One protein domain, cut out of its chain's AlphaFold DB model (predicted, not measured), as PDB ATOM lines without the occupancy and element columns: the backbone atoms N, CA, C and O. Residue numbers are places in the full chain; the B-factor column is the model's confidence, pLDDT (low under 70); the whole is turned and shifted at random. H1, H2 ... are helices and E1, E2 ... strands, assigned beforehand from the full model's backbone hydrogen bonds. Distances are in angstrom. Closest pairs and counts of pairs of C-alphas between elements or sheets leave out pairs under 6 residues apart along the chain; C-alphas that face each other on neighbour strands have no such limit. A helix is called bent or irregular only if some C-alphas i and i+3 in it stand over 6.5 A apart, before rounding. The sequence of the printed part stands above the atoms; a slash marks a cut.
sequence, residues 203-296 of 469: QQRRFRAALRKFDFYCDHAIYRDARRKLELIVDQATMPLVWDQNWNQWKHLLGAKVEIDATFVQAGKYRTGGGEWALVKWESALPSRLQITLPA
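What this domain is: This is residues 203 to 296 of the 469 residues of an uncharacterized protein of Acidobacteria bacterium (UniProt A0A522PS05). One twisted and curled sheet of six strands is built round a long, sharply bent hairpin, E5 and E6, with E1 beside E5 and the small meander E2, E3, E4 beside E6. The far part of that hairpin, around residues 270 to 279, reaches away from the body as a narrow two-stranded arm, while the short helix H1 lies near E2 and only grazes the sheet. The printed part has 94 residues with six named strands and one named helix, in the order E1 E2 E3 E4 H1 E5 E6, and the class is mostly strand. Across the mixed sheet the order is E1 E5 E6 E4 E3 E2, with E6 and E4 parallel and the other neighbours antiparallel. The whole is only just compact, close to loose, with a radius of gyration of the C-alphas of 14.4 A, and elongated, with spans of 44 by 29 by 22 A.

Where its parts are: E1, residues 203 to 210, begins with C-alpha 203 at (-17.822, 62.272, 7.020), is 21.3 A long and bends by 53 degrees at residue 206. E2, residues 214 to 216, E3, residues 220 to 224, and E4, residues 230 to 235, measure 6.1, 13.5 and 17.2 A. H1, residues 247 to 253, is 9.8 A long and irregular, with C-alphas 249 and 252 7.8 A apart. E5, residues 257 to 273, spans 31.5 A and bends by 99 degrees at residue 261. E6, residues 276 to 293, spans 40.0 A, bends by 81 degrees at residue 288 and ends with C-alpha 293 at (-12.603, 48.566, 19.405).

How they stand to each other: E5 and E6 form an antiparallel hairpin, with N 267 and O 282 at 2.7 A and N 261 and O 291 at 3.0 A. E1 is the antiparallel neighbour of E5, with N 205 and O 262 at 2.9 A. E6 and E4 are parallel, with N 231 and O 283 at 2.8 A. The pairing of E4 is staggered: residues 230 to 231 pair with E6 and residues 231 to 235 with E3. E2, E3 and E4 form a meander, each strand the antiparallel neighbour of the one before; N 221 and O 234 are 2.8 A apart, as are N 215 and O 222. The edge strands E1 and E2 meet only through their link. The closest C-alphas of E2 and H1, those of Phe 216 and Asn 248, are 6.2 A apart. In H1, 1 of 3 O i to N i+4 pairs and 2 of 4 O i to N i+3 pairs are within hydrogen-bond range.

The domain as a whole: The two C-alphas farthest apart, those of Gly 275 and Ala 296, are 47.3 A apart. The printed part has no cut. The link from E4 to H1, 11 residues, is long; the others are tight. Mean pLDDT of the printed part is 88.9, and residues 273 to 274 are under 70.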
ATOM      1  N   GLN A 203     -17.697  61.858   5.626       92.88
ATOM      2  CA  GLN A 203     -17.822  62.272   7.020       92.88
ATOM      3  C   GLN A 203     -17.139  61.269   7.955       92.88
ATOM      4  O   GLN A 203     -17.390  60.069   7.871       92.88
ATOM      5  N   GLN A 204     -16.306  61.760   8.876       95.00
ATOM      6  CA  GLN A 204     -15.782  60.942   9.971       95.00
ATOM      7  C   GLN A 204     -16.850  60.800  11.056       95.00
ATOM      8  O   GLN A 204     -17.482  61.791  11.434       95.00
ATOM      9  N   ARG A 205     -17.050  59.588  11.578       94.31
ATOM     10  CA  ARG A 205     -17.946  59.346  12.713       94.31
ATOM     11  C   ARG A 205     -17.338  58.358  13.689       94.31
ATOM     12  O   ARG A 205     -16.781  57.345  13.278       94.31
ATOM     13  N   ARG A 206     -17.560  58.636  14.973       95.38
ATOM     14  CA  ARG A 206     -17.250  57.748  16.088       95.38
ATOM     15  C   ARG A 206     -18.511  57.500  16.905       95.38
ATOM     16  O   ARG A 206     -19.166  58.456  17.314       95.38
ATOM     17  N   PHE A 207     -18.888  56.241  17.097       92.62
ATOM     18  CA  PHE A 207     -20.093  55.871  17.847       92.62
ATOM     19  C   PHE A 207     -20.002  54.451  18.407       92.62
ATOM     20  O   PHE A 207     -19.130  53.671  18.036       92.62
ATOM     21  N   ARG A 208     -20.927  54.104  19.310       91.31
ATOM     22  CA  ARG A 208     -21.056  52.748  19.855       91.31
ATOM     23  C   ARG A 208     -22.220  52.009  19.207       91.31
ATOM     24  O   ARG A 208     -23.319  52.555  19.112       91.31
ATOM     25  N   ALA A 209     -22.004  50.756  18.823       90.31
ATOM     26  CA  ALA A 209     -23.036  49.870  18.294       90.31
ATOM     27  C   ALA A 209     -23.100  48.575  19.104       90.31
ATOM     28  O   ALA A 209     -22.074  48.008  19.463       90.31
ATOM     29  N   ALA A 210     -24.303  48.084  19.391       88.62
ATOM     30  CA  ALA A 210     -24.458  46.784  20.037       88.62
ATOM     31  C   ALA A 210     -24.121  45.655  19.048       88.62
ATOM     32  O   ALA A 210     -24.634  45.673  17.929       88.62
ATOM     33  N   LEU A 211     -23.330  44.657  19.465       90.25
ATOM     34  CA  LEU A 211     -22.971  43.500  18.627       90.25
ATOM     35  C   LEU A 211     -24.205  42.776  18.083       90.25
ATOM     36  O   LEU A 211     -24.213  42.329  16.942       90.25
ATOM     37  N   ARG A 212     -25.292  42.739  18.859       88.31
ATOM     38  CA  ARG A 212     -26.568  42.144  18.438       88.31
ATOM     39  C   ARG A 212     -27.203  42.779  17.195       88.31
ATOM     40  O   ARG A 212     -28.062  42.159  16.581       88.31
ATOM     41  N   LYS A 213     -26.793  44.000  16.822       88.81
ATOM     42  CA  LYS A 213     -27.260  44.712  15.618       88.81
ATOM     43  C   LYS A 213     -26.451  44.390  14.357       88.81
ATOM     44  O   LYS A 213     -26.764  44.928  13.300       88.81
ATOM     45  N   PHE A 214     -25.412  43.563  14.461       92.62
ATOM     46  CA  PHE A 214     -24.659  43.083  13.307       92.62
ATOM     47  C   PHE A 214     -25.311  41.821  12.753       92.62
ATOM     48  O   PHE A 214     -25.685  40.931  13.513       92.62
ATOM     49  N   ASP A 215     -25.435  41.729  11.437       93.06
ATOM     50  CA  ASP A 215     -25.786  40.505  10.722       93.06
ATOM     51  C   ASP A 215     -24.503  39.746  10.388       93.06
ATOM     52  O   ASP A 215     -23.646  40.271   9.680       93.06
ATOM     53  N   PHE A 216     -24.347  38.543  10.942       93.75
ATOM     54  CA  PHE A 216     -23.118  37.755  10.841       93.75
ATOM     55  C   PHE A 216     -23.191  36.770   9.669       93.75
ATOM     56  O   PHE A 216     -24.098  35.945   9.595       93.75
ATOM     57  N   TYR A 217     -22.223  36.831   8.768       92.75
ATOM     58  CA  TYR A 217     -22.010  35.873   7.684       92.75
ATOM     59  C   TYR A 217     -20.750  35.046   7.981       92.75
ATOM     60  O   TYR A 217     -20.109  35.245   9.009       92.75
ATOM     61  N   CYS A 218     -20.392  34.090   7.121       88.56
ATOM     62  CA  CYS A 218     -19.246  33.208   7.390       88.56
ATOM     63  C   CYS A 218     -17.915  33.969   7.502       88.56
ATOM     64  O   CYS A 218     -17.076  33.629   8.326       88.56
ATOM     65  N   ASP A 219     -17.727  34.997   6.681       88.31
ATOM     66  CA  ASP A 219     -16.453  35.691   6.472       88.31
ATOM     67  C   ASP A 219     -16.507  37.194   6.799       88.31
ATOM     68  O   ASP A 219     -15.470  37.848   6.936       88.31
ATOM     69  N   HIS A 220     -17.710  37.746   6.961       92.62
ATOM     70  CA  HIS A 220     -17.936  39.147   7.294       92.62
ATOM     71  C   HIS A 220     -19.179  39.326   8.173       92.62
ATOM     72  O   HIS A 220     -19.986  38.414   8.337       92.62
ATOM     73  N   ALA A 221     -19.354  40.514   8.739       95.00
ATOM     74  CA  ALA A 221     -20.591  40.943   9.368       95.00
ATOM     75  C   ALA A 221     -20.984  42.335   8.866       95.00
ATOM     76  O   ALA A 221     -20.131  43.141   8.488       95.00
ATOM     77  N   ILE A 222     -22.282  42.621   8.846       94.69
ATOM     78  CA  ILE A 222     -22.829  43.884   8.347       94.69
ATOM     79  C   ILE A 222     -23.578  44.578   9.472       94.69
ATOM     80  O   ILE A 222     -24.469  43.994  10.082       94.69
ATOM     81  N   TYR A 223     -23.260  45.844   9.721       94.25
ATOM     82  CA  TYR A 223     -24.065  46.694  10.589       94.25
ATOM     83  C   TYR A 223     -24.845  47.705   9.762       94.25
ATOM     84  O   TYR A 223     -24.289  48.361   8.880       94.25
ATOM     85  N   ARG A 224     -26.131  47.853  10.094       90.75
ATOM     86  CA  ARG A 224     -27.017  48.890   9.563       90.75
ATOM     87  C   ARG A 224     -27.659  49.640  10.716       90.75
ATOM     88  O   ARG A 224     -28.141  49.030  11.671       90.75
ATOM     89  N   ASP A 225     -27.683  50.965  10.640       85.00
ATOM     90  CA  ASP A 225     -28.396  51.756  11.640       85.00
ATOM     91  C   ASP A 225     -29.922  51.553  11.537       85.00
ATOM     92  O   ASP A 225     -30.454  51.062  10.539       85.00
ATOM     93  N   ALA A 226     -30.656  51.971  12.572       74.50
ATOM     94  CA  ALA A 226     -32.107  51.772  12.645       74.50
ATOM     95  C   ALA A 226     -32.869  52.427  11.477       74.50
ATOM     96  O   ALA A 226     -33.904  51.924  11.052       74.50
ATOM     97  N   ARG A 227     -32.349  53.537  10.930       76.31
ATOM     98  CA  ARG A 227     -32.965  54.235   9.794       76.31
ATOM     99  C   ARG A 227     -32.550  53.643   8.447       76.31
ATOM    100  O   ARG A 227     -33.055  54.100   7.420       76.31
ATOM    101  N   ARG A 228     -31.652  52.647   8.437       72.75
ATOM    102  CA  ARG A 228     -31.002  52.099   7.240       72.75
ATOM    103  C   ARG A 228     -30.551  53.245   6.335       72.75
ATOM    104  O   ARG A 228     -31.067  53.397   5.226       72.75
ATOM    105  N   LYS A 229     -29.702  54.105   6.879       85.56
ATOM    106  CA  LYS A 229     -28.994  55.204   6.221       85.56
ATOM    107  C   LYS A 229     -27.485  55.075   6.383       85.56
ATOM    108  O   LYS A 229     -26.777  55.771   5.676       85.56
ATOM    109  N   LEU A 230     -27.002  54.219   7.277       89.88
ATOM    110  CA  LEU A 230     -25.587  53.969   7.507       89.88
ATOM    111  C   LEU A 230     -25.319  52.469   7.438       89.88
ATOM    112  O   LEU A 230     -26.025  51.690   8.078       89.88
ATOM    113  N   GLU A 231     -24.284  52.085   6.696       93.00
ATOM    114  CA  GLU A 231     -23.821  50.708   6.562       93.00
ATOM    115  C   GLU A 231     -22.302  50.612   6.701       93.00
ATOM    116  O   GLU A 231     -21.545  51.469   6.241       93.00
ATOM    117  N   LEU A 232     -21.854  49.543   7.349       94.19
ATOM    118  CA  LEU A 232     -20.451  49.155   7.394       94.19
ATOM    119  C   LEU A 232     -20.333  47.634   7.367       94.19
ATOM    120  O   LEU A 232     -21.172  46.924   7.924       94.19
ATOM    121  N   ILE A 233     -19.277  47.166   6.711       94.62
ATOM    122  CA  ILE A 233     -18.947  45.752   6.549       94.62
ATOM    123  C   ILE A 233     -17.640  45.507   7.293       94.62
ATOM    124  O   ILE A 233     -16.677  46.257   7.125       94.62
ATOM    125  N   VAL A 234     -17.625  44.481   8.137       95.12
ATOM    126  CA  VAL A 234     -16.485  44.133   8.987       95.12
ATOM    127  C   VAL A 234     -16.081  42.695   8.744       95.12
ATOM    128  O   VAL A 234     -16.927  41.819   8.626       95.12
ATOM    129  N   ASP A 235     -14.784  42.452   8.686       93.31
ATOM    130  CA  ASP A 235     -14.184  41.121   8.616       93.31
ATOM    131  C   ASP A 235     -13.578  40.734   9.972       93.31
ATOM    132  O   ASP A 235     -13.467  41.564  10.883       93.31
ATOM    133  N   GLN A 236     -13.177  39.468  10.108       90.44
ATOM    134  CA  GLN A 236     -12.604  38.934  11.350       90.44
ATOM    135  C   GLN A 236     -11.265  39.587  11.736       90.44
ATOM    136  O   GLN A 236     -10.878  39.547  12.899       90.44
ATOM    137  N   ALA A 237     -10.558  40.228  10.797       91.12
ATOM    138  CA  ALA A 237      -9.349  40.984  11.121       91.12
ATOM    139  C   ALA A 237      -9.677  42.368  11.715       91.12
ATOM    140  O   ALA A 237      -8.926  42.880  12.542       91.12
ATOM    141  N   THR A 238     -10.801  42.978  11.324       92.44
ATOM    142  CA  THR A 238     -11.286  44.253  11.893       92.44
ATOM    143  C   THR A 238     -11.938  44.057  13.249       92.44
ATOM    144  O   THR A 238     -11.765  44.866  14.156       92.44
ATOM    145  N   MET A 239     -12.736  43.003  13.361       92.25
ATOM    146  CA  MET A 239     -13.442  42.629  14.568       92.25
ATOM    147  C   MET A 239     -12.883  41.270  14.987       92.25
ATOM    148  O   MET A 239     -13.360  40.267  14.473       92.25
ATOM    149  N   PRO A 240     -11.864  41.205  15.863       87.69
ATOM    150  CA  PRO A 240     -11.170  39.959  16.198       87.69
ATOM    151  C   PRO A 240     -12.020  39.062  17.110       87.69
ATOM    152  O   PRO A 240     -11.717  38.843  18.280       87.69
ATOM    153  N   LEU A 241     -13.125  38.563  16.563       89.56
ATOM    154  CA  LEU A 241     -14.052  37.615  17.160       89.56
ATOM    155  C   LEU A 241     -14.206  36.437  16.203       89.56
ATOM    156  O   LEU A 241     -14.332  36.621  14.997       89.56
ATOM    157  N   VAL A 242     -14.243  35.224  16.745       88.06
ATOM    158  CA  VAL A 242     -14.530  34.028  15.948       88.06
ATOM    159  C   VAL A 242     -16.042  33.818  15.926       88.06
ATOM    160  O   VAL A 242     -16.626  33.360  16.919       88.06
ATOM    161  N   TRP A 243     -16.674  34.171  14.806       91.88
ATOM    162  CA  TRP A 243     -18.105  33.974  14.581       91.88
ATOM    163  C   TRP A 243     -18.409  33.053  13.404       91.88
ATOM    164  O   TRP A 243     -17.555  32.747  12.579       91.88
ATOM    165  N   ASP A 244     -19.671  32.644  13.348       89.12
ATOM    166  CA  ASP A 244     -20.300  31.946  12.235       89.12
ATOM    167  C   ASP A 244     -21.724  32.506  12.030       89.12
ATOM    168  O   ASP A 244     -22.174  33.403  12.752       89.12
ATOM    169  N   GLN A 245     -22.462  31.975  11.054       90.44
ATOM    170  CA  GLN A 245     -23.846  32.393  10.800       90.44
ATOM    171  C   GLN A 245     -24.812  32.047  11.948       90.44
ATOM    172  O   GLN A 245     -25.854  32.697  12.084       90.44
ATOM    173  N   ASN A 246     -24.481  31.057  12.789       89.12
ATOM    174  CA  ASN A 246     -25.311  30.641  13.921       89.12
ATOM    175  C   ASN A 246     -25.393  31.747  14.984       89.12
ATOM    176  O   ASN A 246     -26.390  31.843  15.695       89.12
ATOM    177  N   TRP A 247     -24.425  32.672  15.033       91.44
ATOM    178  CA  TRP A 247     -24.543  33.875  15.865       91.44
ATOM    179  C   TRP A 247     -25.858  34.615  15.625       91.44
ATOM    180  O   TRP A 247     -26.438  35.115  16.579       91.44
ATOM    181  N   ASN A 248     -26.405  34.640  14.405       90.25
ATOM    182  CA  ASN A 248     -27.687  35.308  14.162       90.25
ATOM    183  C   ASN A 248     -28.866  34.703  14.934       90.25
ATOM    184  O   ASN A 248     -29.842  35.411  15.168       90.25
ATOM    185  N   GLN A 249     -28.772  33.442  15.361       86.00
ATOM    186  CA  GLN A 249     -29.817  32.769  16.136       86.00
ATOM    187  C   GLN A 249     -29.830  33.227  17.601       86.00
ATOM    188  O   GLN A 249     -30.881  33.235  18.234       86.00
ATOM    189  N   TRP A 250     -28.687  33.666  18.140       87.69
ATOM    190  CA  TRP A 250     -28.538  33.954  19.571       87.69
ATOM    191  C   TRP A 250     -27.858  35.285  19.901       87.69
ATOM    192  O   TRP A 250     -27.761  35.652  21.070       87.69
ATOM    193  N   LYS A 251     -27.456  36.076  18.897       87.81
ATOM    194  CA  LYS A 251     -26.809  37.389  19.073       87.81
ATOM    195  C   LYS A 251     -27.637  38.351  19.916       87.81
ATOM    196  O   LYS A 251     -27.072  39.259  20.507       87.81
ATOM    197  N   HIS A 252     -28.951  38.154  20.005       81.88
ATOM    198  CA  HIS A 252     -29.838  38.928  20.872       81.88
ATOM    199  C   HIS A 252     -29.460  38.862  22.360       81.88
ATOM    200  O   HIS A 252     -29.712  39.817  23.089       81.88
ATOM    201  N   LEU A 253     -28.800  37.783  22.784       83.44
ATOM    202  CA  LEU A 253     -28.286  37.597  24.140       83.44
ATOM    203  C   LEU A 253     -26.987  38.385  24.397       83.44
ATOM    204  O   LEU A 253     -26.529  38.474  25.535       83.44
ATOM    205  N   LEU A 254     -26.375  38.970  23.359       85.06
ATOM    206  CA  LEU A 254     -25.151  39.759  23.482       85.06
ATOM    207  C   LEU A 254     -25.464  41.210  23.880       85.06
ATOM    208  O   LEU A 254     -25.972  42.019  23.093       85.06
ATOM    209  N   GLY A 255     -25.081  41.561  25.108       78.56
ATOM    210  CA  GLY A 255     -25.137  42.929  25.631       78.56
ATOM    211  C   GLY A 255     -23.990  43.834  25.159       78.56
ATOM    212  O   GLY A 255     -24.107  45.059  25.238       78.56
ATOM    213  N   ALA A 256     -22.905  43.249  24.647       87.81
ATOM    214  CA  ALA A 256     -21.683  43.958  24.293       87.81
ATOM    215  C   ALA A 256     -21.915  45.056  23.246       87.81
ATOM    216  O   ALA A 256     -22.585  44.858  22.226       87.81
ATOM    217  N   LYS A 257     -21.304  46.218  23.488       90.75
ATOM    218  CA  LYS A 257     -21.267  47.348  22.558       90.75
ATOM    219  C   LYS A 257     -19.838  47.542  22.073       90.75
ATOM    220  O   LYS A 257     -18.937  47.659  22.892       90.75
ATOM    221  N   VAL A 258     -19.647  47.594  20.764       93.12
ATOM    222  CA  VAL A 258     -18.363  47.905  20.134       93.12
ATOM    223  C   VAL A 258     -18.280  49.384  19.835       93.12
ATOM    224  O   VAL A 258     -19.295  50.026  19.550       93.12
ATOM    225  N   GLU A 259     -17.076  49.923  19.897       95.81
ATOM    226  CA  GLU A 259     -16.799  51.265  19.421       95.81
ATOM    227  C   GLU A 259     -16.367  51.205  17.960       95.81
ATOM    228  O   GLU A 259     -15.561  50.360  17.575       95.81
ATOM    229  N   ILE A 260     -16.941  52.085  17.148       96.00
ATOM    230  CA  ILE A 260     -16.682  52.195  15.719       96.00
ATOM    231  C   ILE A 260     -16.129  53.586  15.468       96.00
ATOM    232  O   ILE A 260     -16.772  54.569  15.841       96.00
ATOM    233  N   ASP A 261     -14.990  53.657  14.791       96.88
ATOM    234  CA  ASP A 261     -14.439  54.878  14.211       96.88
ATOM    235  C   ASP A 261     -14.229  54.648  12.712       96.88
ATOM    236  O   ASP A 261     -13.505  53.732  12.307       96.88
ATOM    237  N   ALA A 262     -14.923  55.423  11.877       96.62
ATOM    238  CA  ALA A 262     -14.833  55.260  10.435       96.62
ATOM    239  C   ALA A 262     -15.059  56.542   9.636       96.62
ATOM    240  O   ALA A 262     -15.809  57.440  10.033       96.62
ATOM    241  N   THR A 263     -14.462  56.578   8.442       96.50
ATOM    242  CA  THR A 263     -14.843  57.518   7.382       96.50
ATOM    243  C   THR A 263     -15.977  56.924   6.549       96.50
ATOM    244  O   THR A 263     -15.819  55.863   5.948       96.50
ATOM    245  N   PHE A 264     -17.097  57.634   6.458       94.44
ATOM    246  CA  PHE A 264     -18.253  57.268   5.642       94.44
ATOM    247  C   PHE A 264     -18.291  58.082   4.350       94.44
ATOM    248  O   PHE A 264     -18.032  59.282   4.384       94.44
ATOM    249  N   VAL A 265     -18.639  57.445   3.232       93.69
ATOM    250  CA  VAL A 265     -18.927  58.085   1.939       93.69
ATOM    251  C   VAL A 265     -20.433  58.231   1.775       93.69
ATOM    252  O   VAL A 265     -21.164  57.266   2.001       93.69
ATOM    253  N   GLN A 266     -20.892  59.415   1.367       91.75
ATOM    254  CA  GLN A 266     -22.306  59.683   1.104       91.75
ATOM    255  C   GLN A 266     -22.718  59.272  -0.313       91.75
ATOM    256  O   GLN A 266     -22.022  59.537  -1.290       91.75
ATOM    257  N   ALA A 267     -23.902  58.678  -0.410       87.44
ATOM    258  CA  ALA A 267     -24.536  58.172  -1.617       87.44
ATOM    259  C   ALA A 267     -26.018  58.551  -1.644       87.44
ATOM    260  O   ALA A 267     -26.669  58.651  -0.600       87.44
ATOM    261  N   GLY A 268     -26.570  58.738  -2.837       83.94
ATOM    262  CA  GLY A 268     -28.005  58.904  -3.033       83.94
ATOM    263  C   GLY A 268     -28.676  57.567  -3.320       83.94
ATOM    264  O   GLY A 268     -28.233  56.843  -4.209       83.94
ATOM    265  N   LYS A 269     -29.756  57.233  -2.607       81.81
ATOM    266  CA  LYS A 269     -30.641  56.108  -2.949       81.81
ATOM    267  C   LYS A 269     -32.086  56.586  -2.994       81.81
ATOM    268  O   LYS A 269     -32.588  57.128  -2.010       81.81
ATOM    269  N   TYR A 270     -32.765  56.352  -4.109       79.31
ATOM    270  CA  TYR A 270     -34.200  56.584  -4.205       79.31
ATOM    271  C   TYR A 270     -34.960  55.518  -3.409       79.31
ATOM    272  O   TYR A 270     -34.708  54.319  -3.549       79.31
ATOM    273  N   ARG A 271     -35.878  55.954  -2.544       76.62
ATOM    274  CA  ARG A 271     -36.805  55.078  -1.818       76.62
ATOM    275  C   ARG A 271     -38.232  55.564  -1.996       76.62
ATOM    276  O   ARG A 271     -38.478  56.767  -1.992       76.62
ATOM    277  N   THR A 272     -39.154  54.616  -2.096       72.44
ATOM    278  CA  THR A 272     -40.588  54.884  -2.071       72.44
ATOM    279  C   THR A 272     -41.059  55.016  -0.626       72.44
ATOM    280  O   THR A 272     -40.863  54.121   0.196       72.44
ATOM    281  N   GLY A 273     -41.663  56.156  -0.296       66.19
ATOM    282  CA  GLY A 273     -42.309  56.398   0.991       66.19
ATOM    283  C   GLY A 273     -43.618  57.141   0.762       66.19
ATOM    284  O   GLY A 273     -43.613  58.196   0.144       66.19
ATOM    285  N   GLY A 274     -44.745  56.573   1.200       64.56
ATOM    286  CA  GLY A 274     -46.061  57.208   1.030       64.56
ATOM    287  C   GLY A 274     -46.528  57.378  -0.425       64.56
ATOM    288  O   GLY A 274     -47.404  58.193  -0.673       64.56
ATOM    289  N   GLY A 275     -45.957  56.630  -1.377       73.50
ATOM    290  CA  GLY A 275     -46.283  56.730  -2.808       73.50
ATOM    291  C   GLY A 275     -45.370  57.661  -3.615       73.50
ATOM    292  O   GLY A 275     -45.427  57.631  -4.840       73.50
ATOM    293  N   GLU A 276     -44.477  58.413  -2.964       78.62
ATOM    294  CA  GLU A 276     -43.520  59.302  -3.632       78.62
ATOM    295  C   GLU A 276     -42.089  58.747  -3.578       78.62
ATOM    296  O   GLU A 276     -41.668  58.115  -2.600       78.62
ATOM    297  N   TRP A 277     -41.328  58.979  -4.651       78.88
ATOM    298  CA  TRP A 277     -39.898  58.681  -4.701       78.88
ATOM    299  C   TRP A 277     -39.115  59.822  -4.062       78.88
ATOM    300  O   TRP A 277     -39.062  60.925  -4.599       78.88
ATOM    301  N   ALA A 278     -38.456  59.543  -2.941       79.81
ATOM    302  CA  ALA A 278     -37.576  60.497  -2.284       79.81
ATOM    303  C   ALA A 278     -36.116  60.053  -2.411       79.81
ATOM    304  O   ALA A 278     -35.778  58.893  -2.146       79.81
ATOM    305  N   LEU A 279     -35.237  60.989  -2.775       80.62
ATOM    306  CA  LEU A 279     -33.798  60.773  -2.713       80.62
ATOM    307  C   LEU A 279     -33.353  60.791  -1.246       80.62
ATOM    308  O   LEU A 279     -33.363  61.827  -0.581       80.62
ATOM    309  N   VAL A 280     -32.953  59.635  -0.727       82.75
ATOM    310  CA  VAL A 280     -32.467  59.486   0.644       82.75
ATOM    311  C   VAL A 280     -30.947  59.407   0.636       82.75
ATOM    312  O   VAL A 280     -30.351  58.641  -0.123       82.75
ATOM    313  N   LYS A 281     -30.312  60.177   1.525       87.38
ATOM    314  CA  LYS A 281     -28.877  60.057   1.787       87.38
ATOM    315  C   LYS A 281     -28.573  58.748   2.511       87.38
ATOM    316  O   LYS A 281     -29.192  58.437   3.534       87.38
ATOM    317  N   TRP A 282     -27.606  58.024   1.973       88.88
ATOM    318  CA  TRP A 282     -27.054  56.784   2.489       88.88
ATOM    319  C   TRP A 282     -25.548  56.941   2.685       88.88
ATOM    320  O   TRP A 282     -24.895  57.643   1.924       88.88
ATOM    321  N   GLU A 283     -24.990  56.290   3.691       92.25
ATOM    322  CA  GLU A 283     -23.588  56.371   4.066       92.25
ATOM    323  C   GLU A 283     -22.994  54.973   4.170       92.25
ATOM    324  O   GLU A 283     -23.511  54.132   4.903       92.25
ATOM    325  N   SER A 284     -21.887  54.742   3.472       93.38
ATOM    326  CA  SER A 284     -21.137  53.486   3.546       93.38
ATOM    327  C   SER A 284     -19.735  53.748   4.085       93.38
ATOM    328  O   SER A 284     -19.056  54.668   3.622       93.38
ATOM    329  N   ALA A 285     -19.295  52.971   5.073       95.12
ATOM    330  CA  ALA A 285     -17.939  53.083   5.611       95.12
ATOM    331  C   ALA A 285     -16.891  52.652   4.574       95.12
ATOM    332  O   ALA A 285     -17.059  51.634   3.904       95.12
ATOM    333  N   LEU A 286     -15.783  53.391   4.487       95.12
ATOM    334  CA  LEU A 286     -14.616  52.985   3.704       95.12
ATOM    335  C   LEU A 286     -13.857  51.866   4.429       95.12
ATOM    336  O   LEU A 286     -13.364  52.107   5.537       95.12
ATOM    337  N   PRO A 287     -13.672  50.683   3.812       95.19
ATOM    338  CA  PRO A 287     -12.933  49.584   4.431       95.19
ATOM    339  C   PRO A 287     -11.518  49.968   4.884       95.19
ATOM    340  O   PRO A 287     -11.071  49.508   5.940       95.19
ATOM    341  N   SER A 288     -10.815  50.826   4.132       95.19
ATOM    342  CA  SER A 288      -9.452  51.289   4.450       95.19
ATOM    343  C   SER A 288      -9.363  52.144   5.718       95.19
ATOM    344  O   SER A 288      -8.302  52.194   6.346       95.19
ATOM    345  N   ARG A 289     -10.464  52.804   6.100       95.31
ATOM    346  CA  ARG A 289     -10.546  53.785   7.197       95.31
ATOM    347  C   ARG A 289     -11.543  53.382   8.276       95.31
ATOM    348  O   ARG A 289     -12.093  54.251   8.939       95.31
ATOM    349  N   LEU A 290     -11.785  52.087   8.429       95.56
ATOM    350  CA  LEU A 290     -12.646  51.517   9.459       95.56
ATOM    351  C   LEU A 290     -11.794  50.929  10.584       95.56
ATOM    352  O   LEU A 290     -10.888  50.130  10.329       95.56
ATOM    353  N   GLN A 291     -12.109  51.308  11.817       95.06
ATOM    354  CA  GLN A 291     -11.537  50.753  13.035       95.06
ATOM    355  C   GLN A 291     -12.650  50.353  14.001       95.06
ATOM    356  O   GLN A 291     -13.655  51.054  14.142       95.06
ATOM    357  N   ILE A 292     -12.457  49.210  14.659       95.31
ATOM    358  CA  ILE A 292     -13.362  48.700  15.685       95.31
ATOM    359  C   ILE A 292     -12.574  48.433  16.954       95.31
ATOM    360  O   ILE A 292     -11.510  47.817  16.924       95.31
ATOM    361  N   THR A 293     -13.129  48.870  18.078       95.62
ATOM    362  CA  THR A 293     -12.603  48.566  19.405       95.62
ATOM    363  C   THR A 293     -13.632  47.754  20.178       95.62
ATOM    364  O   THR A 293     -14.785  48.160  20.351       95.62
ATOM    365  N   LEU A 294     -13.206  46.576  20.627       93.69
ATOM    366  CA  LEU A 294     -14.006  45.669  21.436       93.69
ATOM    367  C   LEU A 294     -13.796  45.965  22.928       93.69
ATOM    368  O   LEU A 294     -12.660  46.212  23.338       93.69
ATOM    369  N   PRO A 295     -14.846  45.898  23.762       91.94
ATOM    370  CA  PRO A 295     -14.676  45.834  25.210       91.94
ATOM    371  C   PRO A 295     -13.824  44.629  25.635       91.94
ATOM    372  O   PRO A 295     -13.919  43.552  25.048       91.94
ATOM    373  N   ALA A 296     -13.042  44.783  26.706       90.19
ATOM    374  CA  ALA A 296     -12.161  43.722  27.206       90.19
ATOM    375  C   ALA A 296     -12.920  42.436  27.598       90.19
ATOM    376  O   ALA A 296     -12.416  41.336  27.408       90.19
TER     377      ALA A 296